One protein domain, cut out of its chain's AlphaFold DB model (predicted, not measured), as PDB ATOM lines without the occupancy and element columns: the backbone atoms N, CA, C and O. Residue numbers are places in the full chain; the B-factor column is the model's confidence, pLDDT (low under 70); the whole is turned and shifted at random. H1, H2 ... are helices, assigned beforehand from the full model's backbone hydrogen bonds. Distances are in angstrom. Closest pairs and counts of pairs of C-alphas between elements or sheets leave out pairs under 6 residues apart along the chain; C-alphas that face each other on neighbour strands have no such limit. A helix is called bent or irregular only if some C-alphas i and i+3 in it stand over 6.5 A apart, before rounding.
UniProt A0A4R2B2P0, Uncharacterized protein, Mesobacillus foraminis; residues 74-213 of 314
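This is residues 74 to 213 of the 314 residues of an uncharacterized protein of Mesobacillus foraminis (UniProt A0A4R2B2P0). Two groups of helices lie one beyond the other along the longest axis: H5, the longest helix, folds with H6 and H7 at one end, and H2, H3 and H4 form a loose three-helix bundle toward the other, with short H1 packed on H2 and H3. H4, near the middle, joins the groups by packing on H6, and the long link of residues 116 to 137 loops between H3 and H4. The printed part has 140 residues with seven named helices, H1 to H7 in chain order, and no named strand; the class is all helix, with 84 residues in the helices. The whole is compact, with a radius of gyration of the C-alphas of 16.0 A, and only just elongated, spanning 46 by 31 by 25 A.

H5, residues 161 to 177, is 24.4 A long from first to last C-alpha and begins at C-alpha 161 at (150.028, 98.364, 151.824). H6, residues 186 to 198, measures 18.3 A, and H7, residues 203 to 211, measures 12.6 A and ends at C-alpha 211 at (144.349, 74.178, 145.482). H4, residues 138 to 153, is 24.0 A long and irregular: C-alphas 139 and 142 are 7.2 A apart. H3, residues 103 to 115, measures 18.1 A, H2, residues 86 to 96, 15.3 A, and H1, residues 76 to 80, 6.2 A, beginning at C-alpha 76 at (152.111, 114.785, 133.376).

H5 and H6 form a helical hairpin and touch, the closest C-alphas being those of Ile 168 and Ile 191, 6.2 A apart, at a steep tilt of 41 degrees, opposite ways. H5, with residues 169 to 176 alone, touches H7 at a shallow tilt of 22 degrees, the same way; the closest C-alphas, of Thr 169 and Ile 204, are 6.6 A apart. H6 and H7, also a hairpin, only just touch, with 3 pairs of C-alphas within 8 A, the closest being those of Leu 192 and Leu 205, 7.5 A apart. H4 and H6 are the hubs, touching 3 helices each. They touch with residues 138 to 145 of H4 alone, closest at the C-alphas of Leu 141 and Leu 190, 6.3 A apart. H2, H3 and H4 are an up-and-down bundle, each running against the one before it in the chain. H4 touches H2, closest at the C-alphas of Ile 150 and Trp 91, 6.2 A apart. H3 and H4 form a hairpin at a shallow tilt of 26 degrees and touch, closest at the C-alphas of Val 113 and Ala 147, 6.0 A apart. H2 and H3 are close but not clearly touching. H1 touches H2, closest at the C-alphas of Glu 80 and Pro 86, 5.7 A apart. Each O i to N i+4 pair is within hydrogen-bond range in H1, H2, H3, H5, H6 and H7, and 10 of 12 are in H4.

The C-alphas farthest apart, of Ser 102 and Gly 179, are 47.6 A apart. The printed part has no cut, and the link from H3 to H4 is long, with 22 residues. The mean pLDDT of the printed part is 85.8; residues 81 to 84, 100, 131 to 135 and 179 to 182 are under 70.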
ATOM      1  N   LYS A  74     159.121 115.196 129.030       75.06
ATOM      2  CA  LYS A  74     157.654 115.129 128.974       75.06
ATOM      3  C   LYS A  74     157.024 114.939 130.354       75.06
ATOM      4  O   LYS A  74     157.283 113.949 131.034       75.06
ATOM      5  N   GLY A  75     156.185 115.881 130.774       73.31
ATOM      6  CA  GLY A  75     155.551 115.876 132.093       73.31
ATOM      7  C   GLY A  75     154.182 115.194 132.109       73.31
ATOM      8  O   GLY A  75     153.727 114.627 131.118       73.31
ATOM      9  N   MET A  76     153.488 115.288 133.246       76.38
ATOM     10  CA  MET A  76     152.111 114.785 133.376       76.38
ATOM     11  C   MET A  76     151.133 115.446 132.398       76.38
ATOM     12  O   MET A  76     150.294 114.753 131.832       76.38
ATOM     13  N   THR A  77     151.266 116.755 132.163       75.81
ATOM     14  CA  THR A  77     150.400 117.501 131.235       75.81
ATOM     15  C   THR A  77     150.473 116.933 129.819       75.81
ATOM     16  O   THR A  77     149.440 116.733 129.192       75.81
ATOM     17  N   ASP A  78     151.677 116.608 129.334       75.38
ATOM     18  CA  ASP A  78     151.838 116.008 128.009       75.38
ATOM     19  C   ASP A  78     151.202 114.607 127.935       75.38
ATOM     20  O   ASP A  78     150.693 114.213 126.893       75.38
ATOM     21  N   LEU A  79     151.218 113.834 129.028       72.25
ATOM     22  CA  LEU A  79     150.620 112.492 129.065       72.25
ATOM     23  C   LEU A  79     149.085 112.532 129.110       72.25
ATOM     24  O   LEU A  79     148.435 111.680 128.501       72.25
ATOM     25  N   GLU A  80     148.509 113.507 129.817       70.94
ATOM     26  CA  GLU A  80     147.056 113.707 129.930       70.94
ATOM     27  C   GLU A  80     146.405 114.135 128.606       70.94
ATOM     28  O   GLU A  80     145.247 113.805 128.361       70.94
ATOM     29  N   GLU A  81     147.131 114.839 127.737       65.75
ATOM     30  CA  GLU A  81     146.605 115.324 126.452       65.75
ATOM     31  C   GLU A  81     146.470 114.221 125.382       65.75
ATOM     32  O   GLU A  81     145.749 114.403 124.401       65.75
ATOM     33  N   ILE A  82     147.137 113.077 125.559       57.91
ATOM     34  CA  ILE A  82     147.394 112.114 124.472       57.91
ATOM     35  C   ILE A  82     146.715 110.771 124.706       57.91
ATOM     36  O   ILE A  82     146.239 110.124 123.772       57.91
ATOM     37  N   MET A  83     146.686 110.322 125.957       59.88
ATOM     38  CA  MET A  83     146.194 108.999 126.313       59.88
ATOM     39  C   MET A  83     144.876 109.112 127.063       59.88
ATOM     40  O   MET A  83     144.728 109.926 127.968       59.88
ATOM     41  N   LEU A  84     143.942 108.206 126.760       57.31
ATOM     42  CA  LEU A  84     142.678 108.093 127.496       57.31
ATOM     43  C   LEU A  84     142.878 107.816 128.997       57.31
ATOM     44  O   LEU A  84     141.938 107.978 129.765       57.31
ATOM     45  N   SER A  85     144.066 107.363 129.422       72.56
ATOM     46  CA  SER A  85     144.381 107.128 130.831       72.56
ATOM     47  C   SER A  85     145.869 107.376 131.145       72.56
ATOM     48  O   SER A  85     146.730 106.714 130.553       72.56
ATOM     49  N   PRO A  86     146.201 108.265 132.105       80.69
ATOM     50  CA  PRO A  86     147.591 108.595 132.430       80.69
ATOM     51  C   PRO A  86     148.369 107.469 133.128       80.69
ATOM     52  O   PRO A  86     149.578 107.363 132.944       80.69
ATOM     53  N   LEU A  87     147.719 106.598 133.912       86.19
ATOM     54  CA  LEU A  87     148.423 105.561 134.682       86.19
ATOM     55  C   LEU A  87     149.144 104.527 133.782       86.19
ATOM     56  O   LEU A  87     150.346 104.317 133.979       86.19
ATOM     57  N   PRO A  88     148.495 103.920 132.766       83.50
ATOM     58  CA  PRO A  88     149.192 103.120 131.759       83.50
ATOM     59  C   PRO A  88     150.275 103.901 131.007       83.50
ATOM     60  O   PRO A  88     151.334 103.342 130.731       83.50
ATOM     61  N   ALA A  89     150.048 105.188 130.715       81.00
ATOM     62  CA  ALA A  89     151.019 106.027 130.010       81.00
ATOM     63  C   ALA A  89     152.320 106.182 130.792       81.00
ATOM     64  O   ALA A  89     153.396 105.907 130.262       81.00
ATOM     65  N   ILE A  90     152.212 106.534 132.075       85.88
ATOM     66  CA  ILE A  90     153.349 106.609 132.991       85.88
ATOM     67  C   ILE A  90     154.050 105.253 133.040       85.88
ATOM     68  O   ILE A  90     155.272 105.192 132.930       85.88
ATOM     69  N   TRP A  91     153.297 104.156 133.164       88.00
ATOM     70  CA  TRP A  91     153.884 102.820 133.225       88.00
ATOM     71  C   TRP A  91     154.722 102.498 131.979       88.00
ATOM     72  O   TRP A  91     155.894 102.136 132.122       88.00
ATOM     73  N   PHE A  92     154.178 102.694 130.773       84.81
ATOM     74  CA  PHE A  92     154.917 102.484 129.523       84.81
ATOM     75  C   PHE A  92     156.131 103.404 129.428       84.81
ATOM     76  O   PHE A  92     157.239 102.919 129.201       84.81
ATOM     77  N   LEU A  93     155.948 104.700 129.694       83.19
ATOM     78  CA  LEU A  93     157.015 105.698 129.710       83.19
ATOM     79  C   LEU A  93     158.177 105.252 130.605       83.19
ATOM     80  O   LEU A  93     159.335 105.241 130.190       83.19
ATOM     81  N   THR A  94     157.873 104.804 131.824       82.94
ATOM     82  CA  THR A  94     158.905 104.334 132.745       82.94
ATOM     83  C   THR A  94     159.648 103.101 132.234       82.94
ATOM     84  O   THR A  94     160.801 102.896 132.591       82.94
ATOM     85  N   ARG A  95     159.020 102.253 131.420       84.31
ATOM     86  CA  ARG A  95     159.636 101.029 130.894       84.31
ATOM     87  C   ARG A  95     160.490 101.286 129.656       84.31
ATOM     88  O   ARG A  95     161.460 100.557 129.461       84.31
ATOM     89  N   VAL A  96     160.140 102.289 128.851       82.69
ATOM     90  CA  VAL A  96     160.890 102.653 127.638       82.69
ATOM     91  C   VAL A  96     162.072 103.578 127.931       82.69
ATOM     92  O   VAL A  96     163.083 103.501 127.239       82.69
ATOM     93  N   LEU A  97     161.995 104.395 128.989       81.25
ATOM     94  CA  LEU A  97     163.126 105.200 129.454       81.25
ATOM     95  C   LEU A  97     164.179 104.315 130.137       81.25
ATOM     96  O   LEU A  97     163.929 103.677 131.169       81.25
ATOM     97  N   GLN A  98     165.379 104.286 129.553       71.75
ATOM     98  CA  GLN A  98     166.516 103.552 130.116       71.75
ATOM     99  C   GLN A  98     167.072 104.243 131.358       71.75
ATOM    100  O   GLN A  98     167.406 103.578 132.341       71.75
ATOM    101  N   GLU A  99     167.150 105.571 131.320       74.56
ATOM    102  CA  GLU A  99     167.590 106.374 132.451       74.56
ATOM    103  C   GLU A  99     166.415 106.715 133.373       74.56
ATOM    104  O   GLU A  99     165.241 106.702 132.983       74.56
ATOM    105  N   LYS A 100     166.722 106.971 134.649       69.06
ATOM    106  CA  LYS A 100     165.708 107.455 135.583       69.06
ATOM    107  C   LYS A 100     165.318 108.871 135.132       69.06
ATOM    108  O   LYS A 100     166.224 109.675 134.919       69.06
ATOM    109  N   PRO A 101     164.019 109.185 135.000       73.38
ATOM    110  CA  PRO A 101     163.595 110.550 134.726       73.38
ATOM    111  C   PRO A 101     164.096 111.520 135.797       73.38
ATOM    112  O   PRO A 101     164.503 111.108 136.889       73.38
ATOM    113  N   SER A 102     164.037 112.817 135.486       79.25
ATOM    114  CA  SER A 102     164.421 113.865 136.435       79.25
ATOM    115  C   SER A 102     163.664 113.723 137.764       79.25
ATOM    116  O   SER A 102     162.516 113.277 137.792       79.25
ATOM    117  N   ASP A 103     164.272 114.143 138.878       82.44
ATOM    118  CA  ASP A 103     163.636 114.058 140.206       82.44
ATOM    119  C   ASP A 103     162.274 114.777 140.258       82.44
ATOM    120  O   ASP A 103     161.383 114.377 141.007       82.44
ATOM    121  N   ILE A 104     162.103 115.833 139.455       83.50
ATOM    122  CA  ILE A 104     160.843 116.576 139.335       83.50
ATOM    123  C   ILE A 104     159.777 115.687 138.694       83.50
ATOM    124  O   ILE A 104     158.725 115.470 139.290       83.50
ATOM    125  N   GLN A 105     160.080 115.119 137.529       84.19
ATOM    126  CA  GLN A 105     159.171 114.257 136.777       84.19
ATOM    127  C   GLN A 105     158.840 112.971 137.552       84.19
ATOM    128  O   GLN A 105     157.681 112.575 137.644       84.19
ATOM    129  N   ALA A 106     159.836 112.359 138.203       87.75
ATOM    130  CA  ALA A 106     159.624 111.217 139.089       87.75
ATOM    131  C   ALA A 106     158.635 111.554 140.217       87.75
ATOM    132  O   ALA A 106     157.708 110.788 140.470       87.75
ATOM    133  N   LYS A 107     158.789 112.723 140.854       90.69
ATOM    134  CA  LYS A 107     157.888 113.182 141.916       90.69
ATOM    135  C   LYS A 107     156.482 113.496 141.410       90.69
ATOM    136  O   LYS A 107     155.518 113.248 142.131       90.69
ATOM    137  N   GLU A 108     156.346 114.056 140.211       90.75
ATOM    138  CA  GLU A 108     155.043 114.286 139.577       90.75
ATOM    139  C   GLU A 108     154.306 112.965 139.351       90.75
ATOM    140  O   GLU A 108     153.170 112.812 139.804       90.75
ATOM    141  N   PHE A 109     154.981 111.980 138.751       90.94
ATOM    142  CA  PHE A 109     154.414 110.655 138.499       90.94
ATOM    143  C   PHE A 109     154.011 109.949 139.786       90.94
ATOM    144  O   PHE A 109     152.893 109.449 139.890       90.94
ATOM    145  N   THR A 110     154.884 109.923 140.791       94.00
ATOM    146  CA  THR A 110     154.583 109.227 142.044       94.00
ATOM    147  C   THR A 110     153.487 109.937 142.831       94.00
ATOM    148  O   THR A 110     152.624 109.266 143.390       94.00
ATOM    149  N   SER A 111     153.438 111.274 142.811       94.19
ATOM    150  CA  SER A 111     152.351 112.042 143.435       94.19
ATOM    151  C   SER A 111     151.000 111.751 142.782       94.19
ATOM    152  O   SER A 111     150.013 111.569 143.493       94.19
ATOM    153  N   PHE A 112     150.962 111.670 141.448       93.44
ATOM    154  CA  PHE A 112     149.766 111.274 140.709       93.44
ATOM    155  C   PHE A 112     149.353 109.836 141.043       93.44
ATOM    156  O   PHE A 112     148.217 109.594 141.429       93.44
ATOM    157  N   VAL A 113     150.275 108.869 140.983       94.88
ATOM    158  CA  VAL A 113     149.946 107.470 141.306       94.88
ATOM    159  C   VAL A 113     149.420 107.337 142.738       94.88
ATOM    160  O   VAL A 113     148.423 106.656 142.967       94.88
ATOM    161  N   LEU A 114     150.036 108.019 143.705       96.00
ATOM    162  CA  LEU A 114     149.579 108.013 145.095       96.00
ATOM    163  C   LEU A 114     148.186 108.635 145.265       96.00
ATOM    164  O   LEU A 114     147.455 108.204 146.160       96.00
ATOM    165  N   SER A 115     147.783 109.594 144.422       94.50
ATOM    166  CA  SER A 115     146.432 110.170 144.486       94.50
ATOM    167  C   SER A 115     145.339 109.205 144.029       94.50
ATOM    168  O   SER A 115     144.182 109.398 144.391       94.50
ATOM    169  N   LEU A 116     145.691 108.142 143.297       93.88
ATOM    170  CA  LEU A 116     144.756 107.101 142.858       93.88
ATOM    171  C   LEU A 116     144.477 106.048 143.948       93.88
ATOM    172  O   LEU A 116     143.601 105.195 143.769       93.88
ATOM    173  N   GLN A 117     145.208 106.061 145.071       95.25
ATOM    174  CA  GLN A 117     145.064 105.038 146.108       95.25
ATOM    175  C   GLN A 117     143.784 105.218 146.940       95.25
ATOM    176  O   GLN A 117     143.597 106.208 147.647       95.25
ATOM    177  N   GLN A 118     142.948 104.183 146.948       93.19
ATOM    178  CA  GLN A 118     141.684 104.118 147.679       93.19
ATOM    179  C   GLN A 118     141.878 103.661 149.134       93.19
ATOM    180  O   GLN A 118     142.975 103.314 149.574       93.19
ATOM    181  N   ASP A 119     140.813 103.673 149.935       91.88
ATOM    182  CA  ASP A 119     140.865 103.306 151.362       91.88
ATOM    183  C   ASP A 119     141.164 101.833 151.627       91.88
ATOM    184  O   ASP A 119     141.844 101.516 152.599       91.88
ATOM    185  N   ASN A 120     140.764 100.940 150.724       91.12
ATOM    186  CA  ASN A 120     141.153  99.530 150.773       91.12
ATOM    187  C   ASN A 120     142.581  99.273 150.245       91.12
ATOM    188  O   ASN A 120     142.982  98.122 150.117       91.12
ATOM    189  N   GLY A 121     143.328 100.325 149.897       94.00
ATOM    190  CA  GLY A 121     144.698 100.255 149.394       94.00
ATOM    191  C   GLY A 121     144.847  99.945 147.900       94.00
ATOM    192  O   GLY A 121     145.965 100.057 147.395       94.00
ATOM    193  N   MET A 122     143.761  99.609 147.190       94.25
ATOM    194  CA  MET A 122     143.745  99.446 145.727       94.25
ATOM    195  C   MET A 122     143.963 100.788 145.018       94.25
ATOM    196  O   MET A 122     143.663 101.840 145.579       94.25
ATOM    197  N   PHE A 123     144.426 100.754 143.770       93.56
ATOM    198  CA  PHE A 123     144.556 101.944 142.927       93.56
ATOM    199  C   PHE A 123     143.515 101.923 141.812       93.56
ATOM    200  O   PHE A 123     143.358 100.909 141.128       93.56
ATOM    201  N   VAL A 124     142.823 103.044 141.623       90.62
ATOM    202  CA  VAL A 124     141.926 103.266 140.476       90.62
ATOM    203  C   VAL A 124     142.714 103.705 139.240       90.62
ATOM    204  O   VAL A 124     143.932 103.877 139.319       90.62
ATOM    205  N   ASN A 125     142.056 103.827 138.088       80.31
ATOM    206  CA  ASN A 125     142.739 104.144 136.836       80.31
ATOM    207  C   ASN A 125     142.880 105.657 136.593       80.31
ATOM    208  O   ASN A 125     143.839 106.098 135.957       80.31
ATOM    209  N   GLU A 126     141.939 106.450 137.108       80.44
ATOM    210  CA  GLU A 126     141.907 107.906 136.953       80.44
ATOM    211  C   GLU A 126     141.322 108.614 138.184       80.44
ATOM    212  O   GLU A 126     140.615 108.024 139.004       80.44
ATOM    213  N   ASN A 127     141.636 109.902 138.331       74.75
ATOM    214  CA  ASN A 127     141.126 110.705 139.437       74.75
ATOM    215  C   ASN A 127     139.600 110.865 139.333       74.75
ATOM    216  O   ASN A 127     139.080 111.282 138.302       74.75
ATOM    217  N   GLY A 128     138.893 110.608 140.436       73.12
ATOM    218  CA  GLY A 128     137.430 110.700 140.507       73.12
ATOM    219  C   GLY A 128     136.703 109.363 140.349       73.12
ATOM    220  O   GLY A 128     135.500 109.311 140.599       73.12
ATOM    221  N   GLU A 129     137.412 108.282 140.009       77.56
ATOM    222  CA  GLU A 129     136.910 106.927 140.236       77.56
ATOM    223  C   GLU A 129     136.912 106.621 141.740       77.56
ATOM    224  O   GLU A 129     137.917 106.800 142.432       77.56
ATOM    225  N   GLU A 130     135.782 106.131 142.245       72.94
ATOM    226  CA  GLU A 130     135.634 105.684 143.628       72.94
ATOM    227  C   GLU A 130     135.249 104.206 143.645       72.94
ATOM    228  O   GLU A 130     134.377 103.760 142.898       72.94
ATOM    229  N   LEU A 131     135.899 103.453 144.528       69.94
ATOM    230  CA  LEU A 131     135.525 102.083 144.858       69.94
ATOM    231  C   LEU A 131     134.351 102.131 145.842       69.94
ATOM    232  O   LEU A 131     134.544 102.548 146.987       69.94
ATOM    233  N   GLN A 132     133.147 101.700 145.448       64.50
ATOM    234  CA  GLN A 132     132.052 101.655 146.420       64.50
ATOM    235  C   GLN A 132     132.262 100.515 147.422       64.50
ATOM    236  O   GLN A 132     132.826  99.457 147.125       64.50
ATOM    237  N   GLU A 133     131.783 100.723 148.645       57.34
ATOM    238  CA  GLU A 133     131.881  99.733 149.711       57.34
ATOM    239  C   GLU A 133     131.170  98.426 149.307       57.34
ATOM    240  O   GLU A 133     129.982  98.409 148.989       57.34
ATOM    241  N   GLY A 134     131.913  97.315 149.306       60.44
ATOM    242  CA  GLY A 134     131.409  96.001 148.892       60.44
ATOM    243  C   GLY A 134     131.486  95.711 147.388       60.44
ATOM    244  O   GLY A 134     131.050  94.637 146.964       60.44
ATOM    245  N   GLU A 135     132.050  96.611 146.578       63.72
ATOM    246  CA  GLU A 135     132.260  96.352 145.156       63.72
ATOM    247  C   GLU A 135     133.362  95.327 144.879       63.72
ATOM    248  O   GLU A 135     134.288  95.070 145.654       63.72
ATOM    249  N   ASN A 136     133.234  94.706 143.711       71.12
ATOM    250  CA  ASN A 136     134.205  93.765 143.197       71.12
ATOM    251  C   ASN A 136     135.515  94.498 142.877       71.12
ATOM    252  O   ASN A 136     135.544  95.289 141.946       71.12
ATOM    253  N   ILE A 137     136.614  94.164 143.560       80.94
ATOM    254  CA  ILE A 137     137.933  94.784 143.318       80.94
ATOM    255  C   ILE A 137     138.582  94.393 141.975       80.94
ATOM    256  O   ILE A 137     139.629  94.921 141.617       80.94
ATOM    257  N   THR A 138     137.988  93.447 141.235       80.56
ATOM    258  CA  THR A 138     138.548  92.898 139.983       80.56
ATOM    259  C   THR A 138     138.890  93.957 138.923       80.56
ATOM    260  O   THR A 138     139.976  93.849 138.357       80.56
ATOM    261  N   PRO A 139     138.051  94.981 138.655       81.62
ATOM    262  CA  PRO A 139     138.358  96.012 137.660       81.62
ATOM    263  C   PRO A 139     139.650  96.787 137.950       81.62
ATOM    264  O   PRO A 139     140.282  97.270 137.019       81.62
ATOM    265  N   TYR A 140     140.064  96.847 139.218       87.56
ATOM    266  CA  TYR A 140     141.189  97.656 139.692       87.56
ATOM    267  C   TYR A 140     142.483  96.854 139.893       87.56
ATOM    268  O   TYR A 140     143.486  97.396 140.349       87.56
ATOM    269  N   LEU A 141     142.489  95.549 139.593       90.56
ATOM    270  CA  LEU A 141     143.685  94.709 139.751       90.56
ATOM    271  C   LEU A 141     144.817  95.157 138.824       90.56
ATOM    272  O   LEU A 141     145.972  95.212 139.242       90.56
ATOM    273  N   PHE A 142     144.484  95.498 137.577       88.62
ATOM    274  CA  PHE A 142     145.466  95.932 136.590       88.62
ATOM    275  C   PHE A 142     146.086  97.279 136.977       88.62
ATOM    276  O   PHE A 142     147.301  97.353 137.138       88.62
ATOM    277  N   SER A 143     145.267  98.304 137.239       91.56
ATOM    278  CA  SER A 143     145.730  99.618 137.714       91.56
ATOM    279  C   SER A 143     146.562  99.504 138.995       91.56
ATOM    280  O   SER A 143     147.631 100.099 139.096       91.56
ATOM    281  N   THR A 144     146.145  98.657 139.938       95.25
ATOM    282  CA  THR A 144     146.909  98.381 141.166       95.25
ATOM    283  C   THR A 144     148.290  97.799 140.876       95.25
ATOM    284  O   THR A 144     149.274  98.274 141.440       95.25
ATOM    285  N   LYS A 145     148.404  96.818 139.971       94.44
ATOM    286  CA  LYS A 145     149.708  96.275 139.559       94.44
ATOM    287  C   LYS A 145     150.593  97.355 138.931       94.44
ATOM    288  O   LYS A 145     151.757  97.467 139.311       94.44
ATOM    289  N   LEU A 146     150.053  98.158 138.010       92.81
ATOM    290  CA  LEU A 146     150.813  99.234 137.361       92.81
ATOM    291  C   LEU A 146     151.325 100.257 138.381       92.81
ATOM    292  O   LEU A 146     152.503 100.609 138.358       92.81
ATOM    293  N   ALA A 147     150.463 100.683 139.306       95.81
ATOM    294  CA  ALA A 147     150.801 101.630 140.361       95.81
ATOM    295  C   ALA A 147     151.939 101.115 141.254       95.81
ATOM    296  O   ALA A 147     152.911 101.832 141.483       95.81
ATOM    297  N   ILE A 148     151.859  99.858 141.703       95.81
ATOM    298  CA  ILE A 148     152.918  99.214 142.493       95.81
ATOM    299  C   ILE A 148     154.241  99.219 141.721       95.81
ATOM    300  O   ILE A 148     155.271  99.613 142.262       95.81
ATOM    301  N   GLU A 149     154.233  98.811 140.450       93.62
ATOM    302  CA  GLU A 149     155.448  98.780 139.629       93.62
ATOM    303  C   GLU A 149     156.075 100.168 139.435       93.62
ATOM    304  O   GLU A 149     157.299 100.293 139.510       93.62
ATOM    305  N   ILE A 150     155.253 101.205 139.244       92.75
ATOM    306  CA  ILE A 150     155.714 102.595 139.148       92.75
ATOM    307  C   ILE A 150     156.345 103.041 140.473       92.75
ATOM    308  O   ILE A 150     157.485 103.505 140.474       92.75
ATOM    309  N   LEU A 151     155.642 102.877 141.600       95.06
ATOM    310  CA  LEU A 151     156.139 103.294 142.917       95.06
ATOM    311  C   LEU A 151     157.456 102.590 143.265       95.06
ATOM    312  O   LEU A 151     158.411 103.245 143.674       95.06
ATOM    313  N   ASN A 152     157.560 101.289 142.993       92.19
ATOM    314  CA  ASN A 152     158.790 100.529 143.209       92.19
ATOM    315  C   ASN A 152     159.961 101.020 142.366       92.19
ATOM    316  O   ASN A 152     161.078 101.105 142.872       92.19
ATOM    317  N   ARG A 153     159.728 101.335 141.085       89.62
ATOM    318  CA  ARG A 153     160.784 101.868 140.214       89.62
ATOM    319  C   ARG A 153     161.374 103.158 140.787       89.62
ATOM    320  O   ARG A 153     162.565 103.410 140.618       89.62
ATOM    321  N   TYR A 154     160.548 103.961 141.451       91.00
ATOM    322  CA  TYR A 154     160.958 105.219 142.067       91.00
ATOM    323  C   TYR A 154     161.322 105.108 143.548       91.00
ATOM    324  O   TYR A 154     161.674 106.125 144.137       91.00
ATOM    325  N   GLU A 155     161.325 103.896 144.112       92.44
ATOM    326  CA  GLU A 155     161.610 103.627 145.528       92.44
ATOM    327  C   GLU A 155     160.637 104.335 146.492       92.44
ATOM    328  O   GLU A 155     160.983 104.654 147.631       92.44
ATOM    329  N   GLU A 156     159.400 104.562 146.046       95.19
ATOM    330  CA  GLU A 156     158.348 105.182 146.847       95.19
ATOM    331  C   GLU A 156     157.557 104.136 147.649       95.19
ATOM    332  O   GLU A 156     157.211 103.071 147.126       95.19
ATOM    333  N   PRO A 157     157.230 104.414 148.924       95.62
ATOM    334  CA  PRO A 157     156.448 103.500 149.743       95.62
ATOM    335  C   PRO A 157     154.984 103.451 149.293       95.62
ATOM    336  O   PRO A 157     154.443 104.423 148.773       95.62
ATOM    337  N   ILE A 158     154.305 102.342 149.600       96.81
ATOM    338  CA  ILE A 158     152.858 102.175 149.402       96.81
ATOM    339  C   ILE A 158     152.149 102.454 150.745       96.81
ATOM    340  O   ILE A 158     152.198 101.602 151.638       96.81
ATOM    341  N   PRO A 159     151.481 103.612 150.940       94.88
ATOM    342  CA  PRO A 159     150.987 104.029 152.260       94.88
ATOM    343  C   PRO A 159     149.994 103.059 152.917       94.88
ATOM    344  O   PRO A 159     150.102 102.792 154.112       94.88
ATOM    345  N   LYS A 160     149.054 102.504 152.140       95.69
ATOM    346  CA  LYS A 160     148.018 101.552 152.594       95.69
ATOM    347  C   LYS A 160     148.322 100.101 152.188       95.69
ATOM    348  O   LYS A 160     147.448  99.353 151.752       95.69
ATOM    349  N   GLN A 161     149.594  99.698 152.262       96.94
ATOM    350  CA  GLN A 161     150.028  98.364 151.824       96.94
ATOM    351  C   GLN A 161     149.329  97.227 152.586       96.94
ATOM    352  O   GLN A 161     149.043  96.185 152.002       96.94
ATOM    353  N   LYS A 162     149.045  97.397 153.884       96.69
ATOM    354  CA  LYS A 162     148.408  96.344 154.693       96.69
ATOM    355  C   LYS A 162     146.958  96.117 154.280       96.69
ATOM    356  O   LYS A 162     146.532  94.973 154.166       96.69
ATOM    357  N   GLU A 163     146.228  97.198 154.046       96.00
ATOM    358  CA  GLU A 163     144.853  97.201 153.562       96.00
ATOM    359  C   GLU A 163     144.781  96.551 152.178       96.00
ATOM    360  O   GLU A 163     143.952  95.671 151.958       96.00
ATOM    361  N   LEU A 164     145.729  96.894 151.300       96.06
ATOM    362  CA  LEU A 164     145.870  96.285 149.983       96.06
ATOM    363  C   LEU A 164     146.115  94.770 150.068       96.06
ATOM    364  O   LEU A 164     145.404  93.993 149.431       96.06
ATOM    365  N   ILE A 165     147.088  94.331 150.878       96.88
ATOM    366  CA  ILE A 165     147.369  92.899 151.084       96.88
ATOM    367  C   ILE A 165     146.121  92.182 151.602       96.88
ATOM    368  O   ILE A 165     145.799  91.098 151.114       96.88
ATOM    369  N   GLN A 166     145.403  92.781 152.555       95.44
ATOM    370  CA  GLN A 166     144.174  92.213 153.103       95.44
ATOM    371  C   GLN A 166     143.091  92.073 152.022       95.44
ATOM    372  O   GLN A 166     142.562  90.979 151.835       95.44
ATOM    373  N   ALA A 167     142.819  93.131 151.252       93.69
ATOM    374  CA  ALA A 167     141.809  93.127 150.192       93.69
ATOM    375  C   ALA A 167     142.105  92.082 149.102       93.69
ATOM    376  O   ALA A 167     141.214  91.339 148.678       93.69
ATOM    377  N   ILE A 168     143.365  91.981 148.671       94.69
ATOM    378  CA  ILE A 168     143.796  90.998 147.672       94.69
ATOM    379  C   ILE A 168     143.760  89.573 148.244       94.69
ATOM    380  O   ILE A 168     143.325  88.648 147.554       94.69
ATOM    381  N   THR A 169     144.156  89.390 149.507       95.00
ATOM    382  CA  THR A 169     144.091  88.095 150.202       95.00
ATOM    383  C   THR A 169     142.657  87.596 150.289       95.00
ATOM    384  O   THR A 169     142.388  86.472 149.873       95.00
ATOM    385  N   ASP A 170     141.724  88.435 150.743       91.94
ATOM    386  CA  ASP A 170     140.307  88.081 150.846       91.94
ATOM    387  C   ASP A 170     139.715  87.759 149.471       91.94
ATOM    388  O   ASP A 170     138.904  86.840 149.318       91.94
ATOM    389  N   ARG A 171     140.140  88.480 148.427       90.50
ATOM    390  CA  ARG A 171     139.714  88.185 147.059       90.50
ATOM    391  C   ARG A 171     140.224  86.831 146.585       90.50
ATOM    392  O   ARG A 171     139.436  86.088 145.997       90.50
ATOM    393  N   LEU A 172     141.494  86.507 146.823       91.88
ATOM    394  CA  LEU A 172     142.053  85.201 146.477       91.88
ATOM    395  C   LEU A 172     141.344  84.087 147.247       91.88
ATOM    396  O   LEU A 172     140.934  83.101 146.643       91.88
ATOM    397  N   ASP A 173     141.146  84.269 148.551       91.81
ATOM    398  CA  ASP A 173     140.506  83.299 149.441       91.81
ATOM    399  C   ASP A 173     139.110  82.914 148.947       91.81
ATOM    400  O   ASP A 173     138.841  81.739 148.687       91.81
ATOM    401  N   ASN A 174     138.282  83.924 148.658       88.69
ATOM    402  CA  ASN A 174     136.970  83.729 148.054       88.69
ATOM    403  C   ASN A 174     137.065  82.955 146.732       88.69
ATOM    404  O   ASN A 174     136.305  82.020 146.503       88.69
ATOM    405  N   ARG A 175     137.994  83.315 145.838       87.56
ATOM    406  CA  ARG A 175     138.129  82.642 144.534       87.56
ATOM    407  C   ARG A 175     138.570  81.185 144.667       87.56
ATOM    408  O   ARG A 175     138.089  80.349 143.903       87.56
ATOM    409  N   LEU A 176     139.421  80.865 145.641       89.75
ATOM    410  CA  LEU A 176     139.844  79.491 145.923       89.75
ATOM    411  C   LEU A 176     138.686  78.614 146.436       89.75
ATOM    412  O   LEU A 176     138.703  77.408 146.190       89.75
ATOM    413  N   ASP A 177     137.672  79.195 147.085       85.75
ATOM    414  CA  ASP A 177     136.484  78.470 147.563       85.75
ATOM    415  C   ASP A 177     135.495  78.077 146.447       85.75
ATOM    416  O   ASP A 177     134.878  77.013 146.521       85.75
ATOM    417  N   TYR A 178     135.344  78.890 145.391       73.06
ATOM    418  CA  TYR A 178     134.323  78.675 144.345       73.06
ATOM    419  C   TYR A 178     134.718  77.680 143.229       73.06
ATOM    420  O   TYR A 178     133.893  77.362 142.369       73.06
ATOM    421  N   GLY A 179     135.923  77.103 143.268       60.81
ATOM    422  CA  GLY A 179     136.301  75.941 142.452       60.81
ATOM    423  C   GLY A 179     136.938  76.227 141.080       60.81
ATOM    424  O   GLY A 179     137.120  77.360 140.645       60.81
ATOM    425  N   LYS A 180     137.332  75.135 140.403       56.25
ATOM    426  CA  LYS A 180     138.382  75.086 139.362       56.25
ATOM    427  C   LYS A 180     138.165  75.965 138.125       56.25
ATOM    428  O   LYS A 180     139.148  76.442 137.563       56.25
ATOM    429  N   ASP A 181     136.921  76.182 137.704       55.09
ATOM    430  CA  ASP A 181     136.621  76.907 136.460       55.09
ATOM    431  C   ASP A 181     136.819  78.425 136.582       55.09
ATOM    432  O   ASP A 181     136.946  79.105 135.569       55.09
ATOM    433  N   MET A 182     136.901  78.953 137.809       62.81
ATOM    434  CA  MET A 182     137.102  80.383 138.065       62.81
ATOM    435  C   MET A 182     138.544  80.736 138.445       62.81
ATOM    436  O   MET A 182     138.838  81.909 138.619       62.81
ATOM    437  N   ILE A 183     139.450  79.768 138.613       79.25
ATOM    438  CA  ILE A 183     140.744  80.036 139.269       79.25
ATOM    439  C   ILE A 183     141.899  80.242 138.271       79.25
ATOM    440  O   ILE A 183     142.906  80.858 138.610       79.25
ATOM    441  N   LEU A 184     141.755  79.832 137.012       84.50
ATOM    442  CA  LEU A 184     142.813  79.943 135.998       84.50
ATOM    443  C   LEU A 184     142.521  81.048 134.979       84.50
ATOM    444  O   LEU A 184     142.293  80.767 133.808       84.50
ATOM    445  N   ASP A 185     142.502  82.295 135.443       86.69
ATOM    446  CA  ASP A 185     142.279  83.482 134.614       86.69
ATOM    447  C   ASP A 185     143.281  84.598 134.944       86.69
ATOM    448  O   ASP A 185     144.035  84.515 135.922       86.69
ATOM    449  N   GLY A 186     143.280  85.656 134.127       82.81
ATOM    450  CA  GLY A 186     144.207  86.779 134.292       82.81
ATOM    451  C   GLY A 186     144.040  87.511 135.623       82.81
ATOM    452  O   GLY A 186     145.015  87.997 136.180       82.81
ATOM    453  N   ASN A 187     142.836  87.516 136.202       87.94
ATOM    454  CA  ASN A 187     142.599  88.141 137.504       87.94
ATOM    455  C   ASN A 187     143.370  87.427 138.617       87.94
ATOM    456  O   ASN A 187     143.922  88.081 139.497       87.94
ATOM    457  N   ASN A 188     143.421  86.092 138.588       89.56
ATOM    458  CA  ASN A 188     144.200  85.343 139.571       89.56
ATOM    459  C   ASN A 188     145.696  85.517 139.355       89.56
ATOM    460  O   ASN A 188     146.412  85.619 140.344       89.56
ATOM    461  N   LEU A 189     146.165  85.594 138.104       91.88
ATOM    462  CA  LEU A 189     147.561  85.942 137.847       91.88
ATOM    463  C   LEU A 189     147.905  87.295 138.489       91.88
ATOM    464  O   LEU A 189     148.818  87.344 139.304       91.88
ATOM    465  N   LEU A 190     147.120  88.344 138.221       92.06
ATOM    466  CA  LEU A 190     147.345  89.677 138.792       92.06
ATOM    467  C   LEU A 190     147.342  89.659 140.329       92.06
ATOM    468  O   LEU A 190     148.223  90.232 140.962       92.06
ATOM    469  N   ILE A 191     146.377  88.966 140.943       94.00
ATOM    470  CA  ILE A 191     146.308  88.796 142.402       94.00
ATOM    471  C   ILE A 191     147.575  88.121 142.945       94.00
ATOM    472  O   ILE A 191     148.139  88.575 143.941       94.00
ATOM    473  N   LEU A 192     148.023  87.039 142.306       94.75
ATOM    474  CA  LEU A 192     149.208  86.290 142.717       94.75
ATOM    475  C   LEU A 192     150.489  87.113 142.553       94.75
ATOM    476  O   LEU A 192     151.323  87.095 143.451       94.75
ATOM    477  N   GLU A 193     150.632  87.851 141.453       94.00
ATOM    478  CA  GLU A 193     151.764  88.751 141.212       94.00
ATOM    479  C   GLU A 193     151.840  89.849 142.276       94.00
ATOM    480  O   GLU A 193     152.898  90.053 142.872       94.00
ATOM    481  N   ILE A 194     150.710  90.502 142.573       95.56
ATOM    482  CA  ILE A 194     150.628  91.533 143.615       95.56
ATOM    483  C   ILE A 194     150.998  90.942 144.984       95.56
ATOM    484  O   ILE A 194     151.800  91.531 145.709       95.56
ATOM    485  N   LEU A 195     150.462  89.770 145.345       95.94
ATOM    486  CA  LEU A 195     150.757  89.137 146.636       95.94
ATOM    487  C   LEU A 195     152.208  88.684 146.755       95.94
ATOM    488  O   LEU A 195     152.831  88.966 147.768       95.94
ATOM    489  N   VAL A 196     152.769  88.013 145.747       95.19
ATOM    490  CA  VAL A 196     154.180  87.588 145.773       95.19
ATOM    491  C   VAL A 196     155.107  88.788 145.907       95.19
ATOM    492  O   VAL A 196     156.142  88.698 146.564       95.19
ATOM    493  N   HIS A 197     154.731  89.910 145.302       93.31
ATOM    494  CA  HIS A 197     155.500  91.132 145.392       93.31
ATOM    495  C   HIS A 197     155.419  91.785 146.788       93.31
ATOM    496  O   HIS A 197     156.445  92.190 147.330       93.31
ATOM    497  N   LEU A 198     154.223  91.879 147.382       94.62
ATOM    498  CA  LEU A 198     154.001  92.618 148.635       94.62
ATOM    499  C   LEU A 198     154.140  91.781 149.916       94.62
ATOM    500  O   LEU A 198     154.500  92.330 150.958       94.62
ATOM    501  N   ASP A 199     153.817  90.490 149.860       95.88
ATOM    502  CA  ASP A 199     153.876  89.529 150.968       95.88
ATOM    503  C   ASP A 199     154.137  88.097 150.436       95.88
ATOM    504  O   ASP A 199     153.228  87.259 150.380       95.88
ATOM    505  N   PRO A 200     155.383  87.779 150.026       91.88
ATOM    506  CA  PRO A 200     155.730  86.483 149.428       91.88
ATOM    507  C   PRO A 200     155.499  85.277 150.352       91.88
ATOM    508  O   PRO A 200     155.377  84.146 149.875       91.88
ATOM    509  N   GLU A 201     155.411  85.512 151.664       92.31
ATOM    510  CA  GLU A 201     155.196  84.490 152.693       92.31
ATOM    511  C   GLU A 201     153.725  84.403 153.142       92.31
ATOM    512  O   GLU A 201     153.396  83.684 154.096       92.31
ATOM    513  N   ALA A 202     152.814  85.104 152.455       92.88
ATOM    514  CA  ALA A 202     151.395  85.079 152.766       92.88
ATOM    515  C   ALA A 202     150.859  83.637 152.749       92.88
ATOM    516  O   ALA A 202     150.960  82.910 151.756       92.88
ATOM    517  N   LYS A 203     150.206  83.216 153.839       95.19
ATOM    518  CA  LYS A 203     149.635  81.857 153.973       95.19
ATOM    519  C   LYS A 203     148.671  81.500 152.840       95.19
ATOM    520  O   LYS A 203     148.557  80.330 152.474       95.19
ATOM    521  N   ILE A 204     147.994  82.501 152.278       95.12
ATOM    522  CA  ILE A 204     147.071  82.319 151.160       95.12
ATOM    523  C   ILE A 204     147.776  81.818 149.893       95.12
ATOM    524  O   ILE A 204     147.192  81.033 149.150       95.12
ATOM    525  N   LEU A 205     149.051  82.172 149.680       94.94
ATOM    526  CA  LEU A 205     149.847  81.657 148.565       94.94
ATOM    527  C   LEU A 205     150.073  80.153 148.719       94.94
ATOM    528  O   LEU A 205     149.913  79.410 147.756       94.94
ATOM    529  N   GLN A 206     150.360  79.672 149.932       94.38
ATOM    530  CA  GLN A 206     150.483  78.234 150.185       94.38
ATOM    531  C   GLN A 206     149.166  77.497 149.901       94.38
ATOM    532  O   GLN A 206     149.166  76.485 149.197       94.38
ATOM    533  N   ARG A 207     148.035  78.045 150.361       94.38
ATOM    534  CA  ARG A 207     146.699  77.512 150.049       94.38
ATOM    535  C   ARG A 207     146.432  77.489 148.538       94.38
ATOM    536  O   ARG A 207     145.897  76.504 148.021       94.38
ATOM    537  N   ALA A 208     146.817  78.541 147.816       94.06
ATOM    538  CA  ALA A 208     146.686  78.610 146.365       94.06
ATOM    539  C   ALA A 208     147.506  77.509 145.672       94.06
ATOM    540  O   ALA A 208     146.974  76.831 144.796       94.06
ATOM    541  N   ARG A 209     148.746  77.248 146.114       93.00
ATOM    542  CA  ARG A 209     149.594  76.157 145.586       93.00
ATOM    543  C   ARG A 209     148.970  74.773 145.773       93.00
ATOM    544  O   ARG A 209     149.080  73.924 144.891       93.00
ATOM    545  N   GLU A 210     148.329  74.543 146.916       91.69
ATOM    546  CA  GLU A 210     147.653  73.279 147.239       91.69
ATOM    547  C   GLU A 210     146.357  73.089 146.440       91.69
ATOM    548  O   GLU A 210     146.024  71.974 146.037       91.69
ATOM    549  N   THR A 211     145.644  74.184 146.176       92.06
ATOM    550  CA  THR A 211     144.349  74.178 145.482       92.06
ATOM    551  C   THR A 211     144.519  74.120 143.960       92.06
ATOM    552  O   THR A 211     143.810  73.387 143.267       92.06
ATOM    553  N   ILE A 212     145.487  74.869 143.428       92.25
ATOM    554  CA  ILE A 212     145.776  74.999 141.999       92.25
ATOM    555  C   ILE A 212     146.941  74.075 141.660       92.25
ATOM    556  O   ILE A 212     148.092  74.491 141.582       92.25
ATOM    557  N   SER A 213     146.657  72.789 141.481       92.31
ATOM    558  CA  SER A 213     147.693  71.815 141.113       92.31
ATOM    559  C   SER A 213     148.293  72.091 139.727       92.31
ATOM    560  O   SER A 213     147.587  72.534 138.819       92.31
TER     561      SER A 213